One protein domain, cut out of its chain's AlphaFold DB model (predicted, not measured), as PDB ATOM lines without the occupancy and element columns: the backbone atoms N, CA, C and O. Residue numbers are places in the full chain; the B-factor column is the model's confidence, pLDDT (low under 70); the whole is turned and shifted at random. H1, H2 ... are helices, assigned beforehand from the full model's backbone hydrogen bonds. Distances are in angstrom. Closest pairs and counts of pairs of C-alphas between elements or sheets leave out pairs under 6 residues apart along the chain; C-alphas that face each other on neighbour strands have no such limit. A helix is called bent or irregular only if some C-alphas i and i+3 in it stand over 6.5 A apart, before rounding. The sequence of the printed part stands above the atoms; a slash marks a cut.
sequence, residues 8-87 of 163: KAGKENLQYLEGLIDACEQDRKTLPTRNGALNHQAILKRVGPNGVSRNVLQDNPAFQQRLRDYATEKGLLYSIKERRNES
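Overview. This is residues 8 to 87 of the 163 residues of an uncharacterized protein of Cohaesibacter sp. ES.047 (UniProt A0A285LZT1). A long helix, H1, is met near its first half by the beginning of H4, whose residues 62 and 63 touch it and which runs nearly the same way, while H2 meets H1 at a steep angle, apart from H4. The short H3 makes the corner before H4, and the short H5 lies away from the other helices, at the far end of the longest span from the first residues of H1. The printed part has 80 residues with five named helices, H1 to H5 in chain order, and no named strand; the class is all helix. It is compact, with a radius of gyration of the C-alphas of 12.2 A and spans of 38 by 29 by 18 A.

Along the chain. H1, residues 8 to 26, is 27.4 A long and begins with C-alpha 8 at (4.639, 50.283, 50.811). H4, residues 61 to 73, is 18.2 A long, and its C-alpha 73 is at (18.611, 31.825, 37.809). H2, residues 40 to 50, is 15.6 A long and irregular, but only just: C-alphas 46 and 49 are 6.9 A apart. H3 is residues 56 to 59; H5, residues 82 to 85, ends with C-alpha 85 at (35.386, 37.344, 45.844).

Arrangement. H1, with residues 10 to 17 alone, touches H4, the same way at a shallow tilt of 19 degrees; the closest C-alphas, of Leu 14 and Phe 63, are 5.7 A apart. With residues 16 to 20 alone it touches H2, closest at the C-alphas of Tyr 16 and Val 47, 6.3 A, opposite ways at a steep tilt of 69 degrees, only just short of about perpendicular. H3 and H4 touch only at the corner, C-alphas of Leu 57 and Gln 64 at 6.2 A. H5 touches no helix. Every O i to N i+4 pair is within hydrogen-bond range in H1 and H4, and 5 of 7 in H2; H3 and H5 are too short for such a pair.

Size, cuts and confidence. The C-alphas of Lys 8 and Ser 87, the two farthest apart, are 38.5 A apart. The printed part has no cut. The link from H1 to H2 is long, and in it residues 33 to 34 pair antiparallel with 37 to 38. The pLDDT is under 70 at residues 8 to 10, 51 and 82 to 87.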
ATOM      1  N   LYS A   8       5.540  50.196  51.971       59.00
ATOM      2  CA  LYS A   8       4.639  50.283  50.811       59.00
ATOM      3  C   LYS A   8       5.416  50.639  49.540       59.00
ATOM      4  O   LYS A   8       5.312  49.918  48.553       59.00
ATOM      5  N   ALA A   9       6.308  51.629  49.636       62.88
ATOM      6  CA  ALA A   9       7.252  51.967  48.571       62.88
ATOM      7  C   ALA A   9       8.164  50.778  48.212       62.88
ATOM      8  O   ALA A   9       8.457  50.537  47.046       62.88
ATOM      9  N   GLY A  10       8.575  49.978  49.203       68.50
ATOM     10  CA  GLY A  10       9.391  48.784  48.980       68.50
ATOM     11  C   GLY A  10       8.723  47.720  48.099       68.50
ATOM     12  O   GLY A  10       9.403  47.119  47.267       68.50
ATOM     13  N   LYS A  11       7.405  47.519  48.245       76.75
ATOM     14  CA  LYS A  11       6.623  46.581  47.422       76.75
ATOM     15  C   LYS A  11       6.398  47.100  46.003       76.75
ATOM     16  O   LYS A  11       6.551  46.337  45.057       76.75
ATOM     17  N   GLU A  12       6.085  48.385  45.860       80.69
ATOM     18  CA  GLU A  12       5.899  49.033  44.553       80.69
ATOM     19  C   GLU A  12       7.200  48.997  43.734       80.69
ATOM     20  O   GLU A  12       7.202  48.598  42.573       80.69
ATOM     21  N   ASN A  13       8.341  49.280  44.370       82.44
ATOM     22  CA  ASN A  13       9.658  49.169  43.737       82.44
ATOM     23  C   ASN A  13       9.947  47.758  43.206       82.44
ATOM     24  O   ASN A  13      10.548  47.612  42.143       82.44
ATOM     25  N   LEU A  14       9.530  46.724  43.940       86.06
ATOM     26  CA  LEU A  14       9.731  45.335  43.539       86.06
ATOM     27  C   LEU A  14       8.837  44.966  42.349       86.06
ATOM     28  O   LEU A  14       9.315  44.336  41.414       86.06
ATOM     29  N   GLN A  15       7.591  45.446  42.314       87.75
ATOM     30  CA  GLN A  15       6.708  45.268  41.156       87.75
ATOM     31  C   GLN A  15       7.291  45.881  39.877       87.75
ATOM     32  O   GLN A  15       7.227  45.261  38.818       87.75
ATOM     33  N   TYR A  16       7.911  47.061  39.959       87.75
ATOM     34  CA  TYR A  16       8.578  47.658  38.797       87.75
ATOM     35  C   TYR A  16       9.794  46.856  38.325       87.75
ATOM     36  O   TYR A  16      10.087  46.838  37.130       87.75
ATOM     37  N   LEU A  17      10.504  46.199  39.247       89.00
ATOM     38  CA  LEU A  17      11.598  45.301  38.896       89.00
ATOM     39  C   LEU A  17      11.084  44.038  38.198       89.00
ATOM     40  O   LEU A  17      11.628  43.695  37.152       89.00
ATOM     41  N   GLU A  18      10.043  43.392  38.728       90.75
ATOM     42  CA  GLU A  18       9.428  42.223  38.080       90.75
ATOM     43  C   GLU A  18       8.918  42.575  36.683       90.75
ATOM     44  O   GLU A  18       9.259  41.898  35.723       90.75
ATOM     45  N   GLY A  19       8.223  43.706  36.525       89.88
ATOM     46  CA  GLY A  19       7.760  44.140  35.206       89.88
ATOM     47  C   GLY A  19       8.903  44.365  34.208       89.88
ATOM     48  O   GLY A  19       8.757  44.087  33.018       89.88
ATOM     49  N   LEU A  20      10.070  44.829  34.673       89.50
ATOM     50  CA  LEU A  20      11.257  44.936  33.824       89.50
ATOM     51  C   LEU A  20      11.843  43.560  33.475       89.50
ATOM     52  O   LEU A  20      12.323  43.383  32.352       89.50
ATOM     53  N   ILE A  21      11.846  42.621  34.424       91.56
ATOM     54  CA  ILE A  21      12.290  41.240  34.205       91.56
ATOM     55  C   ILE A  21      11.404  40.591  33.145       91.56
ATOM     56  O   ILE A  21      11.931  40.168  32.118       91.56
ATOM     57  N   ASP A  22      10.086  40.627  33.330       91.00
ATOM     58  CA  ASP A  22       9.103  40.054  32.409       91.00
ATOM     59  C   ASP A  22       9.256  40.626  30.997       91.00
ATOM     60  O   ASP A  22       9.309  39.878  30.022       91.00
ATOM     61  N   ALA A  23       9.406  41.949  30.872       89.00
ATOM     62  CA  ALA A  23       9.625  42.594  29.580       89.00
ATOM     63  C   ALA A  23      10.921  42.112  28.901       89.00
ATOM     64  O   ALA A  23      10.951  41.886  27.693       89.00
ATOM     65  N   CYS A  24      11.998  41.923  29.669       88.88
ATOM     66  CA  CYS A  24      13.242  41.384  29.124       88.88
ATOM     67  C   CYS A  24      13.080  39.915  28.706       88.88
ATOM     68  O   CYS A  24      13.567  39.535  27.642       88.88
ATOM     69  N   GLU A  25      12.373  39.101  29.490       88.81
ATOM     70  CA  GLU A  25      12.143  37.688  29.177       88.81
ATOM     71  C   GLU A  25      11.260  37.490  27.943       88.81
ATOM     72  O   GLU A  25      11.577  36.647  27.101       88.81
ATOM     73  N   GLN A  26      10.218  38.312  27.779       88.50
ATOM     74  CA  GLN A  26       9.387  38.340  26.571       88.50
ATOM     75  C   GLN A  26      10.222  38.649  25.321       88.50
ATOM     76  O   GLN A  26      10.084  37.983  24.294       88.50
ATOM     77  N   ASP A  27      11.171  39.579  25.442       87.75
ATOM     78  CA  ASP A  27      12.129  39.929  24.391       87.75
ATOM     79  C   ASP A  27      13.265  38.899  24.211       87.75
ATOM     80  O   ASP A  27      14.172  39.115  23.399       87.75
ATOM     81  N   ARG A  28      13.253  37.790  24.969       85.75
ATOM     82  CA  ARG A  28      14.332  36.783  25.052       85.75
ATOM     83  C   ARG A  28      15.699  37.386  25.389       85.75
ATOM     84  O   ARG A  28      16.739  36.907  24.932       85.75
ATOM     85  N   LYS A  29      15.707  38.452  26.184       88.94
ATOM     86  CA  LYS A  29      16.900  39.163  26.650       88.94
ATOM     87  C   LYS A  29      17.030  39.033  28.163       88.94
ATOM     88  O   LYS A  29      16.064  38.831  28.890       88.94
ATOM     89  N   THR A  30      18.250  39.180  28.659       89.75
ATOM     90  CA  THR A  30      18.494  39.306  30.098       89.75
ATOM     91  C   THR A  30      18.343  40.758  30.536       89.75
ATOM     92  O   THR A  30      18.420  41.683  29.716       89.75
ATOM     93  N   LEU A  31      18.225  40.980  31.848       91.12
ATOM     94  CA  LEU A  31      18.447  42.308  32.420       91.12
ATOM     95  C   LEU A  31      19.789  42.900  31.938       91.12
ATOM     96  O   LEU A  31      20.711  42.148  31.607       91.12
ATOM     97  N   PRO A  32      19.930  44.240  31.897       91.06
ATOM     98  CA  PRO A  32      21.172  44.892  31.500       91.06
ATOM     99  C   PRO A  32      22.388  44.334  32.246       91.06
ATOM    100  O   PRO A  32      22.472  44.440  33.470       91.06
ATOM    101  N   THR A  33      23.351  43.791  31.503       91.25
ATOM    102  CA  THR A  33      24.595  43.245  32.050       91.25
ATOM    103  C   THR A  33      25.807  44.089  31.661       91.25
ATOM    104  O   THR A  33      25.782  44.887  30.721       91.25
ATOM    105  N   ARG A  34      26.895  43.946  32.419       88.06
ATOM    106  CA  ARG A  34      28.223  44.481  32.108       88.06
ATOM    107  C   ARG A  34      29.268  43.484  32.591       88.06
ATOM    108  O   ARG A  34      29.324  43.186  33.778       88.06
ATOM    109  N   ASN A  35      30.109  42.990  31.681       86.19
ATOM    110  CA  ASN A  35      31.174  42.021  31.977       86.19
ATOM    111  C   ASN A  35      30.674  40.735  32.672       86.19
ATOM    112  O   ASN A  35      31.330  40.232  33.580       86.19
ATOM    113  N   GLY A  36      29.507  40.221  32.266       84.56
ATOM    114  CA  GLY A  36      28.908  39.013  32.854       84.56
ATOM    115  C   GLY A  36      28.235  39.217  34.219       84.56
ATOM    116  O   GLY A  36      27.807  38.243  34.825       84.56
ATOM    117  N   ALA A  37      28.126  40.459  34.699       89.25
ATOM    118  CA  ALA A  37      27.408  40.810  35.924       89.25
ATOM    119  C   ALA A  37      26.202  41.713  35.641       89.25
ATOM    120  O   ALA A  37      26.176  42.400  34.615       89.25
ATOM    121  N   LEU A  38      25.237  41.781  36.559       90.25
ATOM    122  CA  LEU A  38      24.135  42.739  36.475       90.25
ATOM    123  C   LEU A  38      24.650  44.185  36.551       90.25
ATOM    124  O   LEU A  38      25.454  44.568  37.403       90.25
ATOM    125  N   ASN A  39      24.167  45.031  35.642       90.75
ATOM    126  CA  ASN A  39      24.491  46.452  35.621       90.75
ATOM    127  C   ASN A  39      23.430  47.242  36.392       90.75
ATOM    128  O   ASN A  39      22.486  47.786  35.819       90.75
ATOM    129  N   HIS A  40      23.630  47.345  37.705       88.38
ATOM    130  CA  HIS A  40      22.726  48.036  38.628       88.38
ATOM    131  C   HIS A  40      22.366  49.467  38.206       88.38
ATOM    132  O   HIS A  40      21.216  49.873  38.344       88.38
ATOM    133  N   GLN A  41      23.311  50.234  37.651       86.56
ATOM    134  CA  GLN A  41      23.018  51.593  37.183       86.56
ATOM    135  C   GLN A  41      22.113  51.596  35.949       86.56
ATOM    136  O   GLN A  41      21.229  52.441  35.845       86.56
ATOM    137  N   ALA A  42      22.322  50.669  35.011       87.69
ATOM    138  CA  ALA A  42      21.470  50.549  33.833       87.69
ATOM    139  C   ALA A  42      20.071  50.028  34.193       87.69
ATOM    140  O   ALA A  42      19.089  50.528  33.653       87.69
ATOM    141  N   ILE A  43      19.978  49.087  35.139       88.62
ATOM    142  CA  ILE A  43      18.704  48.603  35.686       88.62
ATOM    143  C   ILE A  43      17.955  49.764  36.348       88.62
ATOM    144  O   ILE A  43      16.831  50.055  35.952       88.62
ATOM    145  N   LEU A  44      18.605  50.508  37.251       86.62
ATOM    146  CA  LEU A  44      18.017  51.689  37.892       86.62
ATOM    147  C   LEU A  44      17.593  52.770  36.898       86.62
ATOM    148  O   LEU A  44      16.580  53.413  37.118       86.62
ATOM    149  N   LYS A  45      18.318  52.978  35.796       86.38
ATOM    150  CA  LYS A  45      17.883  53.918  34.749       86.38
ATOM    151  C   LYS A  45      16.597  53.474  34.052       86.38
ATOM    152  O   LYS A  45      15.848  54.330  33.604       86.38
ATOM    153  N   ARG A  46      16.348  52.165  33.949       84.56
ATOM    154  CA  ARG A  46      15.123  51.626  33.342       84.56
ATOM    155  C   ARG A  46      13.934  51.652  34.295       84.56
ATOM    156  O   ARG A  46      12.838  51.956  33.850       84.56
ATOM    157  N   VAL A  47      14.145  51.381  35.584       84.56
ATOM    158  CA  VAL A  47      13.070  51.447  36.596       84.56
ATOM    159  C   VAL A  47      12.890  52.842  37.211       84.56
ATOM    160  O   VAL A  47      11.849  53.140  37.786       84.56
ATOM    161  N   GLY A  48      13.881  53.722  37.076       78.12
ATOM    162  CA  GLY A  48      13.916  55.066  37.658       78.12
ATOM    163  C   GLY A  48      12.780  56.007  37.236       78.12
ATOM    164  O   GLY A  48      12.286  56.726  38.104       78.12
ATOM    165  N   PRO A  49      12.298  55.988  35.976       80.38
ATOM    166  CA  PRO A  49      11.112  56.746  35.571       80.38
ATOM    167  C   PRO A  49       9.852  56.413  36.385       80.38
ATOM    168  O   PRO A  49       8.974  57.258  36.507       80.38
ATOM    169  N   ASN A  50       9.794  55.228  37.004       76.81
ATOM    170  CA  ASN A  50       8.676  54.786  37.841       76.81
ATOM    171  C   ASN A  50       8.845  55.175  39.326       76.81
ATOM    172  O   ASN A  50       8.155  54.646  40.192       76.81
ATOM    173  N   GLY A  51       9.781  56.079  39.640       69.56
ATOM    174  CA  GLY A  51      10.026  56.563  41.003       69.56
ATOM    175  C   GLY A  51      11.031  55.735  41.810       69.56
ATOM    176  O   GLY A  51      11.248  56.013  42.991       69.56
ATOM    177  N   VAL A  52      11.694  54.750  41.192       77.44
ATOM    178  CA  VAL A  52      12.719  53.938  41.863       77.44
ATOM    179  C   VAL A  52      14.021  54.736  41.988       77.44
ATOM    180  O   VAL A  52      14.784  54.892  41.034       77.44
ATOM    181  N   SER A  53      14.289  55.253  43.188       76.06
ATOM    182  CA  SER A  53      15.508  56.016  43.479       76.06
ATOM    183  C   SER A  53      16.735  55.111  43.647       76.06
ATOM    184  O   SER A  53      16.637  53.927  43.970       76.06
ATOM    185  N   ARG A  54      17.931  55.689  43.493       76.06
ATOM    186  CA  ARG A  54      19.205  54.989  43.719       76.06
ATOM    187  C   ARG A  54      19.320  54.388  45.125       76.06
ATOM    188  O   ARG A  54      19.969  53.356  45.278       76.06
ATOM    189  N   ASN A  55      18.675  55.002  46.115       77.50
ATOM    190  CA  ASN A  55      18.714  54.550  47.505       77.50
ATOM    191  C   ASN A  55      17.960  53.229  47.691       77.50
ATOM    192  O   ASN A  55      18.274  52.474  48.598       77.50
ATOM    193  N   VAL A  56      17.039  52.877  46.785       77.44
ATOM    194  CA  VAL A  56      16.298  51.605  46.841       77.44
ATOM    195  C   VAL A  56      17.241  50.406  46.761       77.44
ATOM    196  O   VAL A  56      17.035  49.423  47.462       77.44
ATOM    197  N   LEU A  57      18.324  50.496  45.982       72.06
ATOM    198  CA  LEU A  57      19.331  49.433  45.947       72.06
ATOM    199  C   LEU A  57      20.090  49.270  47.264       72.06
ATOM    200  O   LEU A  57      20.696  48.225  47.442       72.06
ATOM    201  N   GLN A  58      20.112  50.266  48.151       73.88
ATOM    202  CA  GLN A  58      20.789  50.193  49.452       73.88
ATOM    203  C   GLN A  58      19.806  49.867  50.580       73.88
ATOM    204  O   GLN A  58      20.096  49.007  51.406       73.88
ATOM    205  N   ASP A  59      18.625  50.484  50.553       77.88
ATOM    206  CA  ASP A  59      17.677  50.490  51.667       77.88
ATOM    207  C   ASP A  59      16.564  49.435  51.535       77.88
ATOM    208  O   ASP A  59      15.848  49.170  52.501       77.88
ATOM    209  N   ASN A  60      16.385  48.827  50.352       81.88
ATOM    210  CA  ASN A  60      15.370  47.797  50.118       81.88
ATOM    211  C   ASN A  60      16.010  46.402  49.953       81.88
ATOM    212  O   ASN A  60      16.391  46.027  48.837       81.88
ATOM    213  N   PRO A  61      16.092  45.596  51.029       80.12
ATOM    214  CA  PRO A  61      16.707  44.271  50.972       80.12
ATOM    215  C   PRO A  61      15.948  43.306  50.055       80.12
ATOM    216  O   PRO A  61      16.573  42.478  49.402       80.12
ATOM    217  N   ALA A  62      14.623  43.441  49.927       82.75
ATOM    218  CA  ALA A  62      13.834  42.586  49.039       82.75
ATOM    219  C   ALA A  62      14.186  42.823  47.560       82.75
ATOM    220  O   ALA A  62      14.289  41.879  46.783       82.75
ATOM    221  N   PHE A  63      14.440  44.079  47.180       85.50
ATOM    222  CA  PHE A  63      14.872  44.434  45.826       85.50
ATOM    223  C   PHE A  63      16.267  43.876  45.517       85.50
ATOM    224  O   PHE A  63      16.511  43.365  44.425       85.50
ATOM    225  N   GLN A  64      17.188  43.946  46.486       86.56
ATOM    226  CA  GLN A  64      18.513  43.341  46.343       86.56
ATOM    227  C   GLN A  64      18.425  41.819  46.214       86.56
ATOM    228  O   GLN A  64      19.069  41.261  45.330       86.56
ATOM    229  N   GLN A  65      17.638  41.169  47.076       86.12
ATOM    230  CA  GLN A  65      17.491  39.718  47.078       86.12
ATOM    231  C   GLN A  65      16.931  39.231  45.745       86.12
ATOM    232  O   GLN A  65      17.539  38.376  45.114       86.12
ATOM    233  N   ARG A  66      15.872  39.871  45.240       91.19
ATOM    234  CA  ARG A  66      15.285  39.483  43.958       91.19
ATOM    235  C   ARG A  66      16.267  39.591  42.789       91.19
ATOM    236  O   ARG A  66      16.296  38.721  41.922       91.19
ATOM    237  N   LEU A  67      17.102  40.631  42.767       90.62
ATOM    238  CA  LEU A  67      18.168  40.754  41.769       90.62
ATOM    239  C   LEU A  67      19.236  39.654  41.905       90.62
ATOM    240  O   LEU A  67      19.750  39.205  40.883       90.62
ATOM    241  N   ARG A  68      19.581  39.218  43.126       89.69
ATOM    242  CA  ARG A  68      20.505  38.085  43.347       89.69
ATOM    243  C   ARG A  68      19.898  36.767  42.878       89.69
ATOM    244  O   ARG A  68      20.584  35.996  42.210       89.69
ATOM    245  N   ASP A  69      18.624  36.543  43.182       89.81
ATOM    246  CA  ASP A  69      17.896  35.345  42.765       89.81
ATOM    247  C   ASP A  69      17.860  35.278  41.233       89.81
ATOM    248  O   ASP A  69      18.294  34.291  40.646       89.81
ATOM    249  N   TYR A  70      17.501  36.386  40.570       90.56
ATOM    250  CA  TYR A  70      17.532  36.485  39.108       90.56
ATOM    251  C   TYR A  70      18.936  36.262  38.524       90.56
ATOM    252  O   TYR A  70      19.093  35.589  37.504       90.56
ATOM    253  N   ALA A  71      19.974  36.831  39.147       89.75
ATOM    254  CA  ALA A  71      21.353  36.615  38.715       89.75
ATOM    255  C   ALA A  71      21.703  35.118  38.759       89.75
ATOM    256  O   ALA A  71      22.195  34.575  37.773       89.75
ATOM    257  N   THR A  72      21.342  34.440  39.848       87.38
ATOM    258  CA  THR A  72      21.540  32.996  40.036       87.38
ATOM    259  C   THR A  72      20.772  32.180  38.994       87.38
ATOM    260  O   THR A  72      21.360  31.336  38.322       87.38
ATOM    261  N   GLU A  73      19.486  32.479  38.794       89.38
ATOM    262  CA  GLU A  73      18.611  31.825  37.809       89.38
ATOM    263  C   GLU A  73      19.169  31.902  36.380       89.38
ATOM    264  O   GLU A  73      19.019  30.964  35.597       89.38
ATOM    265  N   LYS A  74      19.819  33.018  36.023       87.06
ATOM    266  CA  LYS A  74      20.390  33.244  34.686       87.06
ATOM    267  C   LYS A  74      21.884  32.920  34.582       87.06
ATOM    268  O   LYS A  74      22.456  33.119  33.510       87.06
ATOM    269  N   GLY A  75      22.521  32.445  35.654       85.69
ATOM    270  CA  GLY A  75      23.964  32.178  35.687       85.69
ATOM    271  C   GLY A  75      24.827  33.437  35.510       85.69
ATOM    272  O   GLY A  75      25.886  33.387  34.886       85.69
ATOM    273  N   LEU A  76      24.350  34.578  36.004       88.69
ATOM    274  CA  LEU A  76      25.024  35.874  35.989       88.69
ATOM    275  C   LEU A  76      25.570  36.211  37.379       88.69
ATOM    276  O   LEU A  76      25.023  35.796  38.395       88.69
ATOM    277  N   LEU A  77      26.598  37.056  37.426       87.56
ATOM    278  CA  LEU A  77      27.064  37.632  38.688       87.56
ATOM    279  C   LEU A  77      26.120  38.752  39.129       87.56
ATOM    280  O   LEU A  77      25.698  39.571  38.304       87.56
ATOM    281  N   TYR A  78      25.829  38.858  40.425       87.31
ATOM    282  CA  TYR A  78      25.003  39.955  40.921       87.31
ATOM    283  C   TYR A  78      25.760  41.289  40.841       87.31
ATOM    284  O   TYR A  78      25.192  42.303  40.444       87.31
ATOM    285  N   SER A  79      27.072  41.308  41.096       85.00
ATOM    286  CA  SER A  79      27.897  42.511  40.915       85.00
ATOM    287  C   SER A  79      29.292  42.210  40.374       85.00
ATOM    288  O   SER A  79      29.906  41.201  40.693       85.00
ATOM    289  N   ILE A  80      29.874  43.162  39.634       78.94
ATOM    290  CA  ILE A  80      31.278  43.092  39.180       78.94
ATOM    291  C   ILE A  80      32.244  42.921  40.368       78.94
ATOM    292  O   ILE A  80      33.316  42.341  40.209       78.94
ATOM    293  N   LYS A  81      31.876  43.410  41.562       70.00
ATOM    294  CA  LYS A  81      32.684  43.236  42.778       70.00
ATOM    295  C   LYS A  81      32.707  41.787  43.282       70.00
ATOM    296  O   LYS A  81      33.725  41.392  43.830       70.00
ATOM    297  N   GLU A  82      31.659  40.993  43.053       61.09
ATOM    298  CA  GLU A  82      31.632  39.573  43.454       61.09
ATOM    299  C   GLU A  82      32.614  38.732  42.641       61.09
ATOM    300  O   GLU A  82      33.207  37.803  43.170       61.09
ATOM    301  N   ARG A  83      32.925  39.150  41.409       54.84
ATOM    302  CA  ARG A  83      33.956  38.525  40.569       54.84
ATOM    303  C   ARG A  83      35.351  38.509  41.211       54.84
ATOM    304  O   ARG A  83      36.190  37.720  40.801       54.84
ATOM    305  N   ARG A  84      35.620  39.410  42.169       48.47
ATOM    306  CA  ARG A  84      36.866  39.406  42.959       48.47
ATOM    307  C   ARG A  84      36.789  38.489  44.178       48.47
ATOM    308  O   ARG A  84      37.831  38.010  44.597       48.47
ATOM    309  N   ASN A  85      35.592  38.232  44.701       46.03
ATOM    310  CA  ASN A  85      35.386  37.344  45.844       46.03
ATOM    311  C   ASN A  85      35.304  35.871  45.412       46.03
ATOM    312  O   ASN A  85      35.672  34.993  46.172       46.03
ATOM    313  N   GLU A  86      34.902  35.567  44.176       46.12
ATOM    314  CA  GLU A  86      34.889  34.176  43.691       46.12
ATOM    315  C   GLU A  86      36.294  33.603  43.427       46.12
ATOM    316  O   GLU A  86      36.465  32.387  43.394       46.12
ATOM    317  N   SER A  87      37.317  34.455  43.275       41.06
ATOM    318  CA  SER A  87      38.722  34.025  43.173       41.06
ATOM    319  C   SER A  87      39.452  33.945  44.517       41.06
ATOM    320  O   SER A  87      40.619  33.566  44.547       41.06
TER     321      SER A  87